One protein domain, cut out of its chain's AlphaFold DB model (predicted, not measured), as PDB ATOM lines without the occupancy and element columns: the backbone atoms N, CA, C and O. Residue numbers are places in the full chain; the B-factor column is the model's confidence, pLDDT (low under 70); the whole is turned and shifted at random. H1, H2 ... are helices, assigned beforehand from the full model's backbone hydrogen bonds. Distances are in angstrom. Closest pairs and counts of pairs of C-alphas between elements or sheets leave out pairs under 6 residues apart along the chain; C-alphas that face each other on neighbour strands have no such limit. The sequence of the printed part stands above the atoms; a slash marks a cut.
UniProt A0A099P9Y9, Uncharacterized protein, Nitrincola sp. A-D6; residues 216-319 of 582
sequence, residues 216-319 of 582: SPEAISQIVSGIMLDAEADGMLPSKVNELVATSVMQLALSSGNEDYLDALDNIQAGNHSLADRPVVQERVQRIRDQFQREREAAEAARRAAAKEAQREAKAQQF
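Overview. This is residues 216 to 319 of the 582 residues of an uncharacterized protein of Nitrincola sp. A-D6 (UniProt A0A099P9Y9). A compact head of three shorter helices, H1, H2 and H3, is joined to one very long helix, H4, whose early part packs on the head beside H2 and whose residues 294 to 319 stick out as a straight, free arm. H1 lies on the side of H2 and H3 away from H4, and this arm makes much of the length. The printed part has 104 residues with four named helices, in the order H1, H2, H3, H4, and no named strand; the class is all helix. The whole is extended, with a radius of gyration of the C-alphas of 20.6 A and spans of 75 by 23 by 17 A.

Along the chain. H1 comprises residues 217 to 233, 24.2 A from first to last C-alpha, and begins with C-alpha 217 at (129.657, 150.678, 153.715). H2 comprises residues 238 to 256 and is 26.8 A long. H3 comprises residues 259 to 267 and is 15.1 A long. In the stretch before the last helix, residues 269 to 270 pair with residues 273 to 274, antiparallel. H4 comprises residues 279 to 319, 59.5 A long, from C-alpha 279 at (137.708, 156.939, 136.288) to C-alpha 319 at (169.572, 169.238, 184.952).

Arrangement. H2 and H3 are the hubs, touching three other helices each. H1 and H2 form a helical hairpin at a shallow tilt of 34 degrees, only just short of steep; H2 touches H1 with residues 238 to 245 alone, and the closest C-alphas, of Glu 232 and Pro 238, are 6.2 A apart. With residues 217 to 221 alone H1 touches H3, the same way at a steep tilt of 52 degrees; the closest C-alphas, of Pro 217 and Ala 264, are 4.1 A apart. H2 and H3 form a helical hairpin at a shallow tilt of 22 degrees, with the C-alphas of Ala 253 and Tyr 261 closest at 5.4 A. H2, with residues 246 to 254 alone, touches residues 281 to 288 of H4, the same way at a shallow tilt of 6 degrees; the closest C-alphas are those of Ala 246 and Val 281, 6.9 A apart. H3 and H4, also a helical hairpin, only just touch, with 3 pairs of C-alphas within 8 A, the closest being those of Glu 259 and Arg 289 at 6.8 A. H1 and H4 are apart. Each O i to N i+4 pair is within hydrogen-bond range in H1, H2 and H4; in H3 0 of 5 are, against 6 of 6 O i to N i+3 pairs.

Size, cuts and confidence. The C-alphas of Gly 235 and Phe 319, the two farthest apart, are 75.4 A apart. Without residues 294 to 319, which stand free, the body of 78 residues spans 38 by 24 by 18 A. The links H1 to H2 and H2 to H3 are tight, and that from H3 to H4, 11 residues, is long. The printed part has no cut; its mean pLDDT is 92.7, and no printed residue is under 70.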
ATOM      1  N   SER A 216     127.696 151.223 158.168       94.75
ATOM      2  CA  SER A 216     128.581 150.334 157.412       94.75
ATOM      3  C   SER A 216     128.541 150.679 155.913       94.75
ATOM      4  O   SER A 216     127.494 151.118 155.414       94.75
ATOM      5  N   PRO A 217     129.633 150.449 155.161       94.31
ATOM      6  CA  PRO A 217     129.657 150.678 153.715       94.31
ATOM      7  C   PRO A 217     128.495 149.999 152.973       94.31
ATOM      8  O   PRO A 217     127.919 150.566 152.042       94.31
ATOM      9  N   GLU A 218     128.090 148.806 153.415       94.94
ATOM     10  CA  GLU A 218     126.952 148.068 152.865       94.94
ATOM     11  C   GLU A 218     125.620 148.763 153.163       94.94
ATOM     12  O   GLU A 218     124.797 148.909 152.259       94.94
ATOM     13  N   ALA A 219     125.402 149.226 154.396       94.38
ATOM     14  CA  ALA A 219     124.174 149.919 154.782       94.38
ATOM     15  C   ALA A 219     124.009 151.246 154.024       94.38
ATOM     16  O   ALA A 219     122.932 151.530 153.490       94.38
ATOM     17  N   ILE A 220     125.100 152.011 153.896       94.00
ATOM     18  CA  ILE A 220     125.148 153.231 153.081       94.00
ATOM     19  C   ILE A 220     124.793 152.895 151.630       94.00
ATOM     20  O   ILE A 220     123.899 153.518 151.059       94.00
ATOM     21  N   SER A 221     125.431 151.874 151.044       95.06
ATOM     22  CA  SER A 221     125.185 151.492 149.650       95.06
ATOM     23  C   SER A 221     123.729 151.100 149.376       95.06
ATOM     24  O   SER A 221     123.186 151.466 148.334       95.06
ATOM     25  N   GLN A 222     123.068 150.410 150.314       95.50
ATOM     26  CA  GLN A 222     121.678 149.969 150.171       95.50
ATOM     27  C   GLN A 222     120.699 151.144 150.169       95.50
ATOM     28  O   GLN A 222     119.860 151.240 149.275       95.50
ATOM     29  N   ILE A 223     120.823 152.050 151.142       94.81
ATOM     30  CA  ILE A 223     119.955 153.232 151.244       94.81
ATOM     31  C   ILE A 223     120.154 154.155 150.050       94.81
ATOM     32  O   ILE A 223     119.186 154.593 149.432       94.81
ATOM     33  N   VAL A 224     121.409 154.396 149.685       94.38
ATOM     34  CA  VAL A 224     121.747 155.242 148.547       94.38
ATOM     35  C   VAL A 224     121.225 154.642 147.243       94.38
ATOM     36  O   VAL A 224     120.634 155.368 146.453       94.38
ATOM     37  N   SER A 225     121.351 153.328 147.040       94.06
ATOM     38  CA  SER A 225     120.799 152.659 145.851       94.06
ATOM     39  C   SER A 225     119.274 152.787 145.762       94.06
ATOM     40  O   SER A 225     118.741 152.919 144.664       94.06
ATOM     41  N   GLY A 226     118.564 152.791 146.897       94.25
ATOM     42  CA  GLY A 226     117.126 153.078 146.939       94.25
ATOM     43  C   GLY A 226     116.806 154.490 146.446       94.25
ATOM     44  O   GLY A 226     116.026 154.653 145.513       94.25
ATOM     45  N   ILE A 227     117.501 155.495 146.989       94.44
ATOM     46  CA  ILE A 227     117.331 156.904 146.591       94.44
ATOM     47  C   ILE A 227     117.692 157.111 145.110       94.44
ATOM     48  O   ILE A 227     117.050 157.895 144.415       94.44
ATOM     49  N   MET A 228     118.696 156.392 144.597       94.56
ATOM     50  CA  MET A 228     119.049 156.426 143.176       94.56
ATOM     51  C   MET A 228     117.908 155.938 142.286       94.56
ATOM     52  O   MET A 228     117.598 156.590 141.291       94.56
ATOM     53  N   LEU A 229     117.287 154.809 142.640       94.12
ATOM     54  CA  LEU A 229     116.169 154.248 141.883       94.12
ATOM     55  C   LEU A 229     114.965 155.192 141.884       94.12
ATOM     56  O   LEU A 229     114.356 155.386 140.833       94.12
ATOM     57  N   ASP A 230     114.663 155.808 143.026       94.25
ATOM     58  CA  ASP A 230     113.571 156.775 143.144       94.25
ATOM     59  C   ASP A 230     113.860 158.036 142.309       94.25
ATOM     60  O   ASP A 230     113.020 158.468 141.520       94.25
ATOM     61  N   ALA A 231     115.086 158.565 142.371       93.62
ATOM     62  CA  ALA A 231     115.512 159.714 141.574       93.62
ATOM     63  C   ALA A 231     115.460 159.446 140.055       93.62
ATOM     64  O   ALA A 231     115.044 160.310 139.275       93.62
ATOM     65  N   GLU A 232     115.873 158.254 139.615       92.88
ATOM     66  CA  GLU A 232     115.779 157.832 138.214       92.88
ATOM     67  C   GLU A 232     114.324 157.627 137.770       92.88
ATOM     68  O   GLU A 232     113.952 158.066 136.676       92.88
ATOM     69  N   ALA A 233     113.480 157.023 138.616       92.25
ATOM     70  CA  ALA A 233     112.045 156.872 138.362       92.25
ATOM     71  C   ALA A 233     111.338 158.232 138.239       92.25
ATOM     72  O   ALA A 233     110.445 158.401 137.404       92.25
ATOM     73  N   ASP A 234     111.809 159.220 138.995       88.62
ATOM     74  CA  ASP A 234     111.367 160.610 138.945       88.62
ATOM     75  C   ASP A 234     111.926 161.397 137.745       88.62
ATOM     76  O   ASP A 234     111.613 162.580 137.571       88.62
ATOM     77  N   GLY A 235     112.709 160.753 136.874       89.88
ATOM     78  CA  GLY A 235     113.167 161.301 135.598       89.88
ATOM     79  C   GLY A 235     114.528 161.996 135.640       89.88
ATOM     80  O   GLY A 235     114.878 162.690 134.679       89.88
ATOM     81  N   MET A 236     115.313 161.838 136.712       93.44
ATOM     82  CA  MET A 236     116.706 162.291 136.717       93.44
ATOM     83  C   MET A 236     117.570 161.415 135.804       93.44
ATOM     84  O   MET A 236     117.370 160.208 135.679       93.44
ATOM     85  N   LEU A 237     118.568 162.023 135.156       93.19
ATOM     86  CA  LEU A 237     119.508 161.276 134.322       93.19
ATOM     87  C   LEU A 237     120.392 160.374 135.205       93.19
ATOM     88  O   LEU A 237     121.032 160.905 136.119       93.19
ATOM     89  N   PRO A 238     120.547 159.071 134.890       92.94
ATOM     90  CA  PRO A 238     121.376 158.153 135.678       92.94
ATOM     91  C   PRO A 238     122.807 158.656 135.881       92.94
ATOM     92  O   PRO A 238     123.398 158.519 136.947       92.94
ATOM     93  N   SER A 239     123.396 159.300 134.868       94.06
ATOM     94  CA  SER A 239     124.738 159.882 134.973       94.06
ATOM     95  C   SER A 239     124.841 160.956 136.058       94.06
ATOM     96  O   SER A 239     125.874 161.020 136.723       94.06
ATOM     97  N   LYS A 240     123.787 161.761 136.240       93.88
ATOM     98  CA  LYS A 240     123.733 162.851 137.213       93.88
ATOM     99  C   LYS A 240     123.443 162.344 138.619       93.88
ATOM    100  O   LYS A 240     124.112 162.763 139.556       93.88
ATOM    101  N   VAL A 241     122.521 161.390 138.749       94.06
ATOM    102  CA  VAL A 241     122.250 160.684 140.012       94.06
ATOM    103  C   VAL A 241     123.534 160.046 140.545       94.06
ATOM    104  O   VAL A 241     123.935 160.301 141.676       94.06
ATOM    105  N   ASN A 242     124.252 159.320 139.686       94.69
ATOM    106  CA  ASN A 242     125.550 158.728 140.009       94.69
ATOM    107  C   ASN A 242     126.599 159.757 140.477       94.69
ATOM    108  O   ASN A 242     127.375 159.480 141.389       94.69
ATOM    109  N   GLU A 243     126.653 160.933 139.843       94.94
ATOM    110  CA  GLU A 243     127.568 162.014 140.235       94.94
ATOM    111  C   GLU A 243     127.212 162.589 141.614       94.94
ATOM    112  O   GLU A 243     128.105 162.783 142.444       94.94
ATOM    113  N   LEU A 244     125.925 162.849 141.859       93.81
ATOM    114  CA  LEU A 244     125.428 163.366 143.135       93.81
ATOM    115  C   LEU A 244     125.737 162.396 144.270       93.81
ATOM    116  O   LEU A 244     126.319 162.799 145.269       93.81
ATOM    117  N   VAL A 245     125.447 161.112 144.073       94.62
ATOM    118  CA  VAL A 245     125.758 160.055 145.038       94.62
ATOM    119  C   VAL A 245     127.243 159.999 145.358       94.62
ATOM    120  O   VAL A 245     127.621 160.050 146.529       94.62
ATOM    121  N   ALA A 246     128.088 159.926 144.327       95.62
ATOM    122  CA  ALA A 246     129.530 159.869 144.518       95.62
ATOM    123  C   ALA A 246     130.028 161.088 145.310       95.62
ATOM    124  O   ALA A 246     130.830 160.950 146.229       95.62
ATOM    125  N   THR A 247     129.503 162.273 144.994       95.25
ATOM    126  CA  THR A 247     129.859 163.530 145.663       95.25
ATOM    127  C   THR A 247     129.389 163.554 147.119       95.25
ATOM    128  O   THR A 247     130.173 163.910 147.995       95.25
ATOM    129  N   SER A 248     128.157 163.125 147.406       92.50
ATOM    130  CA  SER A 248     127.608 163.076 148.765       92.50
ATOM    131  C   SER A 248     128.354 162.088 149.665       92.50
ATOM    132  O   SER A 248     128.679 162.438 150.797       92.50
ATOM    133  N   VAL A 249     128.689 160.890 149.172       93.69
ATOM    134  CA  VAL A 249     129.475 159.903 149.938       93.69
ATOM    135  C   VAL A 249     130.891 160.421 150.213       93.69
ATOM    136  O   VAL A 249     131.379 160.326 151.337       93.69
ATOM    137  N   MET A 250     131.540 161.043 149.224       95.50
ATOM    138  CA  MET A 250     132.858 161.666 149.404       95.50
ATOM    139  C   MET A 250     132.835 162.821 150.411       95.50
ATOM    140  O   MET A 250     133.721 162.927 151.258       95.50
ATOM    141  N   GLN A 251     131.826 163.689 150.334       93.44
ATOM    142  CA  GLN A 251     131.660 164.802 151.267       93.44
ATOM    143  C   GLN A 251     131.402 164.301 152.691       93.44
ATOM    144  O   GLN A 251     131.914 164.868 153.658       93.44
ATOM    145  N   LEU A 252     130.639 163.221 152.830       89.62
ATOM    146  CA  LEU A 252     130.433 162.575 154.113       89.62
ATOM    147  C   LEU A 252     131.743 162.012 154.678       89.62
ATOM    148  O   LEU A 252     132.041 162.265 155.843       89.62
ATOM    149  N   ALA A 253     132.540 161.303 153.872       94.19
ATOM    150  CA  ALA A 253     133.847 160.797 154.293       94.19
ATOM    151  C   ALA A 253     134.716 161.938 154.847       94.19
ATOM    152  O   ALA A 253     135.177 161.876 155.984       94.19
ATOM    153  N   LEU A 254     134.828 163.042 154.100       94.81
ATOM    154  CA  LEU A 254     135.583 164.229 154.514       94.81
ATOM    155  C   LEU A 254     135.045 164.878 155.799       94.81
ATOM    156  O   LEU A 254     135.823 165.217 156.684       94.81
ATOM    157  N   SER A 255     133.728 165.065 155.911       92.12
ATOM    158  CA  SER A 255     133.122 165.755 157.064       92.12
ATOM    159  C   SER A 255     133.123 164.928 158.352       92.12
ATOM    160  O   SER A 255     133.216 165.495 159.439       92.12
ATOM    161  N   SER A 256     133.037 163.603 158.240       91.38
ATOM    162  CA  SER A 256     133.110 162.672 159.377       91.38
ATOM    163  C   SER A 256     134.542 162.326 159.784       91.38
ATOM    164  O   SER A 256     134.771 161.865 160.900       91.38
ATOM    165  N   GLY A 257     135.504 162.526 158.881       93.81
ATOM    166  CA  GLY A 257     136.867 162.040 159.046       93.81
ATOM    167  C   GLY A 257     136.998 160.518 158.893       93.81
ATOM    168  O   GLY A 257     138.006 159.960 159.328       93.81
ATOM    169  N   ASN A 258     135.988 159.845 158.328       93.62
ATOM    170  CA  ASN A 258     135.963 158.395 158.161       93.62
ATOM    171  C   ASN A 258     136.218 158.000 156.695       93.62
ATOM    172  O   ASN A 258     135.364 158.179 155.826       93.62
ATOM    173  N   GLU A 259     137.406 157.451 156.434       96.31
ATOM    174  CA  GLU A 259     137.832 156.981 155.108       96.31
ATOM    175  C   GLU A 259     136.980 155.799 154.607       96.31
ATOM    176  O   GLU A 259     136.734 155.699 153.404       96.31
ATOM    177  N   ASP A 260     136.460 154.965 155.516       94.81
ATOM    178  CA  ASP A 260     135.748 153.718 155.193       94.81
ATOM    179  C   ASP A 260     134.432 153.972 154.437       94.81
ATOM    180  O   ASP A 260     133.950 153.122 153.689       94.81
ATOM    181  N   TYR A 261     133.847 155.168 154.559       94.06
ATOM    182  CA  TYR A 261     132.652 155.531 153.792       94.06
ATOM    183  C   TYR A 261     132.892 155.549 152.282       94.06
ATOM    184  O   TYR A 261     131.950 155.362 151.515       94.06
ATOM    185  N   LEU A 262     134.136 155.749 151.836       96.56
ATOM    186  CA  LEU A 262     134.472 155.707 150.413       96.56
ATOM    187  C   LEU A 262     134.260 154.310 149.819       96.56
ATOM    188  O   LEU A 262     133.917 154.208 148.642       96.56
ATOM    189  N   ASP A 263     134.376 153.258 150.628       96.62
ATOM    190  CA  ASP A 263     134.199 151.870 150.192       96.62
ATOM    191  C   ASP A 263     132.722 151.551 149.900       96.62
ATOM    192  O   ASP A 263     132.400 150.606 149.178       96.62
ATOM    193  N   ALA A 264     131.783 152.386 150.367       96.12
ATOM    194  CA  ALA A 264     130.380 152.275 149.970       96.12
ATOM    195  C   ALA A 264     130.204 152.440 148.448       96.12
ATOM    196  O   ALA A 264     129.289 151.857 147.866       96.12
ATOM    197  N   LEU A 265     131.096 153.192 147.786       96.69
ATOM    198  CA  LEU A 265     131.063 153.411 146.336       96.69
ATOM    199  C   LEU A 265     131.368 152.144 145.527       96.69
ATOM    200  O   LEU A 265     130.928 152.054 144.378       96.69
ATOM    201  N   ASP A 266     132.073 151.168 146.104       97.00
ATOM    202  CA  ASP A 266     132.343 149.875 145.460       97.00
ATOM    203  C   ASP A 266     131.072 149.018 145.358       97.00
ATOM    204  O   ASP A 266     130.911 148.223 144.429       97.00
ATOM    205  N   ASN A 267     130.134 149.216 146.287       96.31
ATOM    206  CA  ASN A 267     128.897 148.443 146.382       96.31
ATOM    207  C   ASN A 267     127.725 149.067 145.607       96.31
ATOM    208  O   ASN A 267     126.741 148.382 145.318       96.31
ATOM    209  N   ILE A 268     127.812 150.350 145.246       95.12
ATOM    210  CA  ILE A 268     126.748 151.055 144.522       95.12
ATOM    211  C   ILE A 268     126.890 150.807 143.018       95.12
ATOM    212  O   ILE A 268     127.895 151.170 142.405       95.12
ATOM    213  N   GLN A 269     125.867 150.206 142.409       95.06
ATOM    214  CA  GLN A 269     125.843 149.895 140.977       95.06
ATOM    215  C   GLN A 269     125.488 151.127 140.135       95.06
ATOM    216  O   GLN A 269     124.485 151.791 140.380       95.06
ATOM    217  N   ALA A 270     126.275 151.384 139.091       90.88
ATOM    218  CA  ALA A 270     126.072 152.450 138.113       90.88
ATOM    219  C   ALA A 270     126.060 151.867 136.690       90.88
ATOM    220  O   ALA A 270     126.985 152.047 135.893       90.88
ATOM    221  N   GLY A 271     124.995 151.129 136.367       88.94
ATOM    222  CA  GLY A 271     124.892 150.346 135.136       88.94
ATOM    223  C   GLY A 271     125.526 148.963 135.299       88.94
ATOM    224  O   GLY A 271     125.069 148.179 136.121       88.94
ATOM    225  N   ASN A 272     126.556 148.652 134.503       89.75
ATOM    226  CA  ASN A 272     127.241 147.345 134.532       89.75
ATOM    227  C   ASN A 272     128.469 147.305 135.462       89.75
ATOM    228  O   ASN A 272     129.125 146.269 135.557       89.75
ATOM    229  N   HIS A 273     128.821 148.437 136.072       92.88
ATOM    230  CA  HIS A 273     130.017 148.618 136.893       92.88
ATOM    231  C   HIS A 273     129.653 149.353 138.185       92.88
ATOM    232  O   HIS A 273     128.604 150.004 138.243       92.88
ATOM    233  N   SER A 274     130.512 149.275 139.204       95.88
ATOM    234  CA  SER A 274     130.316 150.056 140.427       95.88
ATOM    235  C   SER A 274     130.553 151.550 140.170       95.88
ATOM    236  O   SER A 274     131.170 151.949 139.174       95.88
ATOM    237  N   LEU A 275     130.084 152.410 141.075       94.38
ATOM    238  CA  LEU A 275     130.432 153.830 141.038       94.38
ATOM    239  C   LEU A 275     131.936 154.046 141.179       94.38
ATOM    240  O   LEU A 275     132.490 154.901 140.483       94.38
ATOM    241  N   ALA A 276     132.584 153.261 142.036       95.44
ATOM    242  CA  ALA A 276     134.021 153.312 142.246       95.44
ATOM    243  C   ALA A 276     134.838 152.874 141.022       95.44
ATOM    244  O   ALA A 276     135.974 153.301 140.892       95.44
ATOM    245  N   ASP A 277     134.287 152.106 140.079       96.00
ATOM    246  CA  ASP A 277     134.995 151.723 138.846       96.00
ATOM    247  C   ASP A 277     135.123 152.876 137.832       96.00
ATOM    248  O   ASP A 277     135.845 152.783 136.835       96.00
ATOM    249  N   ARG A 278     134.405 153.985 138.043       95.44
ATOM    250  CA  ARG A 278     134.385 155.104 137.095       95.44
ATOM    251  C   ARG A 278     135.655 155.951 137.253       95.44
ATOM    252  O   ARG A 278     135.883 156.464 138.346       95.44
ATOM    253  N   PRO A 279     136.418 156.243 136.178       95.88
ATOM    254  CA  PRO A 279     137.708 156.939 136.288       95.88
ATOM    255  C   PRO A 279     137.665 158.272 137.052       95.88
ATOM    256  O   PRO A 279     138.539 158.558 137.863       95.88
ATOM    257  N   VAL A 280     136.613 159.074 136.841       94.69
ATOM    258  CA  VAL A 280     136.431 160.367 137.531       94.69
ATOM    259  C   VAL A 280     136.186 160.182 139.032       94.69
ATOM    260  O   VAL A 280     136.639 160.994 139.836       94.69
ATOM    261  N   VAL A 281     135.473 159.122 139.420       96.25
ATOM    262  CA  VAL A 281     135.223 158.784 140.826       96.25
ATOM    263  C   VAL A 281     136.510 158.249 141.451       96.25
ATOM    264  O   VAL A 281     136.893 158.741 142.506       96.25
ATOM    265  N   GLN A 282     137.231 157.353 140.768       96.25
ATOM    266  CA  GLN A 282     138.520 156.808 141.220       96.25
ATOM    267  C   GLN A 282     139.537 157.897 141.540       96.25
ATOM    268  O   GLN A 282     140.127 157.894 142.616       96.25
ATOM    269  N   GLU A 283     139.722 158.855 140.629       97.12
ATOM    270  CA  GLU A 283     140.660 159.959 140.834       97.12
ATOM    271  C   GLU A 283     140.284 160.789 142.071       97.12
ATOM    272  O   GLU A 283     141.142 161.146 142.879       97.12
ATOM    273  N   ARG A 284     138.989 161.079 142.253       97.50
ATOM    274  CA  ARG A 284     138.497 161.831 143.415       97.50
ATOM    275  C   ARG A 284     138.662 161.044 144.718       97.50
ATOM    276  O   ARG A 284     139.159 161.618 145.682       97.50
ATOM    277  N   VAL A 285     138.316 159.756 144.732       97.38
ATOM    278  CA  VAL A 285     138.520 158.856 145.881       97.38
ATOM    279  C   VAL A 285     139.997 158.813 146.256       97.38
ATOM    280  O   VAL A 285     140.328 159.026 147.419       97.38
ATOM    281  N   GLN A 286     140.894 158.627 145.283       97.12
ATOM    282  CA  GLN A 286     142.331 158.576 145.548       97.12
ATOM    283  C   GLN A 286     142.839 159.881 146.167       97.12
ATOM    284  O   GLN A 286     143.559 159.838 147.158       97.12
ATOM    285  N   ARG A 287     142.410 161.044 145.655       97.50
ATOM    286  CA  ARG A 287     142.779 162.341 146.250       97.50
ATOM    287  C   ARG A 287     142.330 162.477 147.704       97.50
ATOM    288  O   ARG A 287     143.075 163.039 148.507       97.50
ATOM    289  N   ILE A 288     141.137 161.987 148.037       97.44
ATOM    290  CA  ILE A 288     140.613 162.019 149.409       97.44
ATOM    291  C   ILE A 288     141.409 161.061 150.306       97.44
ATOM    292  O   ILE A 288     141.825 161.458 151.392       97.44
ATOM    293  N   ARG A 289     141.710 159.842 149.842       97.50
ATOM    294  CA  ARG A 289     142.563 158.895 150.583       97.50
ATOM    295  C   ARG A 289     143.966 159.462 150.830       97.50
ATOM    296  O   ARG A 289     144.469 159.418 151.950       97.50
ATOM    297  N   ASP A 290     144.570 160.095 149.824       97.19
ATOM    298  CA  ASP A 290     145.866 160.772 149.956       97.19
ATOM    299  C   ASP A 290     145.807 161.953 150.946       97.19
ATOM    300  O   ASP A 290     146.787 162.258 151.632       97.19
ATOM    301  N   GLN A 291     144.671 162.653 151.029       97.12
ATOM    302  CA  GLN A 291     144.451 163.684 152.043       97.12
ATOM    303  C   GLN A 291     144.422 163.074 153.451       97.12
ATOM    304  O   GLN A 291     145.211 163.506 154.293       97.12
ATOM    305  N   PHE A 292     143.611 162.037 153.684       96.56
ATOM    306  CA  PHE A 292     143.564 161.337 154.973       96.56
ATOM    307  C   PHE A 292     144.930 160.802 155.397       96.56
ATOM    308  O   PHE A 292     145.332 160.940 156.554       96.56
ATOM    309  N   GLN A 293     145.688 160.240 154.456       96.69
ATOM    310  CA  GLN A 293     147.027 159.740 154.732       96.69
ATOM    311  C   GLN A 293     147.978 160.851 155.191       96.69
ATOM    312  O   GLN A 293     148.671 160.689 156.198       96.69
ATOM    313  N   ARG A 294     147.976 162.004 154.510       96.19
ATOM    314  CA  ARG A 294     148.794 163.162 154.903       96.19
ATOM    315  C   ARG A 294     148.405 163.714 156.270       96.19
ATOM    316  O   ARG A 294     149.285 164.072 157.048       96.19
ATOM    317  N   GLU A 295     147.113 163.763 156.583       94.44
ATOM    318  CA  GLU A 295     146.629 164.200 157.896       94.44
ATOM    319  C   GLU A 295     147.085 163.249 159.014       94.44
ATOM    320  O   GLU A 295     147.573 163.711 160.050       94.44
ATOM    321  N   ARG A 296     147.029 161.926 158.788       95.44
ATOM    322  CA  ARG A 296     147.559 160.916 159.724       95.44
ATOM    323  C   ARG A 296     149.063 161.085 159.949       95.44
ATOM    324  O   ARG A 296     149.511 161.142 161.094       95.44
ATOM    325  N   GLU A 297     149.839 161.218 158.876       95.69
ATOM    326  CA  GLU A 297     151.293 161.405 158.948       95.69
ATOM    327  C   GLU A 297     151.676 162.708 159.663       95.69
ATOM    328  O   GLU A 297     152.572 162.710 160.512       95.69
ATOM    329  N   ALA A 298     150.968 163.807 159.383       93.94
ATOM    330  CA  ALA A 298     151.175 165.087 160.051       93.94
ATOM    331  C   ALA A 298     150.843 165.008 161.550       93.94
ATOM    332  O   ALA A 298     151.619 165.488 162.380       93.94
ATOM    333  N   ALA A 299     149.734 164.358 161.917       93.56
ATOM    334  CA  ALA A 299     149.351 164.159 163.312       93.56
ATOM    335  C   ALA A 299     150.369 163.291 164.072       93.56
ATOM    336  O   ALA A 299     150.731 163.604 165.210       93.56
ATOM    337  N   GLU A 300     150.882 162.225 163.454       94.75
ATOM    338  CA  GLU A 300     151.953 161.415 164.037       94.75
ATOM    339  C   GLU A 300     153.259 162.194 164.191       94.75
ATOM    340  O   GLU A 300     153.900 162.117 165.243       94.75
ATOM    341  N   ALA A 301     153.659 162.956 163.171       93.00
ATOM    342  CA  ALA A 301     154.849 163.797 163.227       93.00
ATOM    343  C   ALA A 301     154.739 164.835 164.353       93.00
ATOM    344  O   ALA A 301     155.679 164.982 165.135       93.00
ATOM    345  N   ALA A 302     153.575 165.476 164.496       90.38
ATOM    346  CA  ALA A 302     153.291 166.419 165.573       90.38
ATOM    347  C   ALA A 302     153.362 165.749 166.955       90.38
ATOM    348  O   ALA A 302     154.031 166.261 167.850       90.38
ATOM    349  N   ARG A 303     152.767 164.558 167.123       93.75
ATOM    350  CA  ARG A 303     152.863 163.780 168.374       93.75
ATOM    351  C   ARG A 303     154.307 163.411 168.713       93.75
ATOM    352  O   ARG A 303     154.713 163.528 169.866       93.75
ATOM    353  N   ARG A 304     155.102 162.992 167.723       93.38
ATOM    354  CA  ARG A 304     156.528 162.670 167.913       93.38
ATOM    355  C   ARG A 304     157.345 163.912 168.271       93.38
ATOM    356  O   ARG A 304     158.231 163.816 169.115       93.38
ATOM    357  N   ALA A 305     157.070 165.055 167.645       87.44
ATOM    358  CA  ALA A 305     157.725 166.321 167.962       87.44
ATOM    359  C   ALA A 305     157.394 166.777 169.391       87.44
ATOM    360  O   ALA A 305     158.314 167.020 170.168       87.44
ATOM    361  N   ALA A 306     156.112 166.764 169.767       86.12
ATOM    362  CA  ALA A 306     155.656 167.102 171.113       86.12
ATOM    363  C   ALA A 306     156.251 166.168 172.180       86.12
ATOM    364  O   ALA A 306     156.714 166.629 173.219       86.12
ATOM    365  N   ALA A 307     156.324 164.858 171.914       91.56
ATOM    366  CA  ALA A 307     156.958 163.907 172.828       91.56
ATOM    367  C   ALA A 307     158.462 164.185 173.015       91.56
ATOM    368  O   ALA A 307     158.975 164.088 174.130       91.56
ATOM    369  N   LYS A 308     159.174 164.562 171.943       88.75
ATOM    370  CA  LYS A 308     160.592 164.953 172.017       88.75
ATOM    371  C   LYS A 308     160.789 166.262 172.778       88.75
ATOM    372  O   LYS A 308     161.745 166.364 173.540       88.75
ATOM    373  N   GLU A 309     159.923 167.251 172.570       79.06
ATOM    374  CA  GLU A 309     159.965 168.527 173.291       79.06
ATOM    375  C   GLU A 309     159.705 168.314 174.784       79.06
ATOM    376  O   GLU A 309     160.546 168.690 175.596       79.06
ATOM    377  N   ALA A 310     158.660 167.565 175.146       82.06
ATOM    378  CA  ALA A 310     158.379 167.200 176.534       82.06
ATOM    379  C   ALA A 310     159.549 166.442 177.193       82.06
ATOM    380  O   ALA A 310     159.889 166.690 178.349       82.06
ATOM    381  N   GLN A 311     160.216 165.544 176.456       86.69
ATOM    382  CA  GLN A 311     161.412 164.859 176.953       86.69
ATOM    383  C   GLN A 311     162.588 165.827 177.161       86.69
ATOM    384  O   GLN A 311     163.310 165.702 178.152       86.69
ATOM    385  N   ARG A 312     162.799 166.785 176.248       82.12
ATOM    386  CA  ARG A 312     163.837 167.821 176.383       82.12
ATOM    387  C   ARG A 312     163.574 168.723 177.584       82.12
ATOM    388  O   ARG A 312     164.496 168.958 178.355       82.12
ATOM    389  N   GLU A 313     162.336 169.165 177.779       76.50
ATOM    390  CA  GLU A 313     161.939 169.982 178.929       76.50
ATOM    391  C   GLU A 313     162.131 169.232 180.250       76.50
ATOM    392  O   GLU A 313     162.727 169.772 181.180       76.50
ATOM    393  N   ALA A 314     161.712 167.964 180.323       82.38
ATOM    394  CA  ALA A 314     161.923 167.135 181.509       82.38
ATOM    395  C   ALA A 314     163.418 166.982 181.845       82.38
ATOM    396  O   ALA A 314     163.813 167.113 183.006       82.38
ATOM    397  N   LYS A 315     164.265 166.765 180.828       80.12
ATOM    398  CA  LYS A 315     165.727 166.707 180.995       80.12
ATOM    399  C   LYS A 315     166.305 168.048 181.453       80.12
ATOM    400  O   LYS A 315     167.109 168.067 182.381       80.12
ATOM    401  N   ALA A 316     165.871 169.161 180.861       75.31
ATOM    402  CA  ALA A 316     166.316 170.501 181.243       75.31
ATOM    403  C   ALA A 316     165.948 170.837 182.698       75.31
ATOM    404  O   ALA A 316     166.791 171.336 183.442       75.31
ATOM    405  N   GLN A 317     164.734 170.492 183.140       78.94
ATOM    406  CA  GLN A 317     164.304 170.666 184.531       78.94
ATOM    407  C   GLN A 317     165.140 169.826 185.501       78.94
ATOM    408  O   GLN A 317     165.586 170.334 186.531       78.94
ATOM    409  N   GLN A 318     165.388 168.556 185.168       80.12
ATOM    410  CA  GLN A 318     166.223 167.668 185.978       80.12
ATOM    411  C   GLN A 318     167.654 168.205 186.094       80.12
ATOM    412  O   GLN A 318     168.211 168.260 187.190       80.12
ATOM    413  N   PHE A 319     168.236 168.651 184.980       76.25
ATOM    414  CA  PHE A 319     169.572 169.238 184.952       76.25
ATOM    415  C   PHE A 319     169.640 170.553 185.738       76.25
ATOM    416  O   PHE A 319     170.575 170.774 186.506       76.25
TER     417      PHE A 319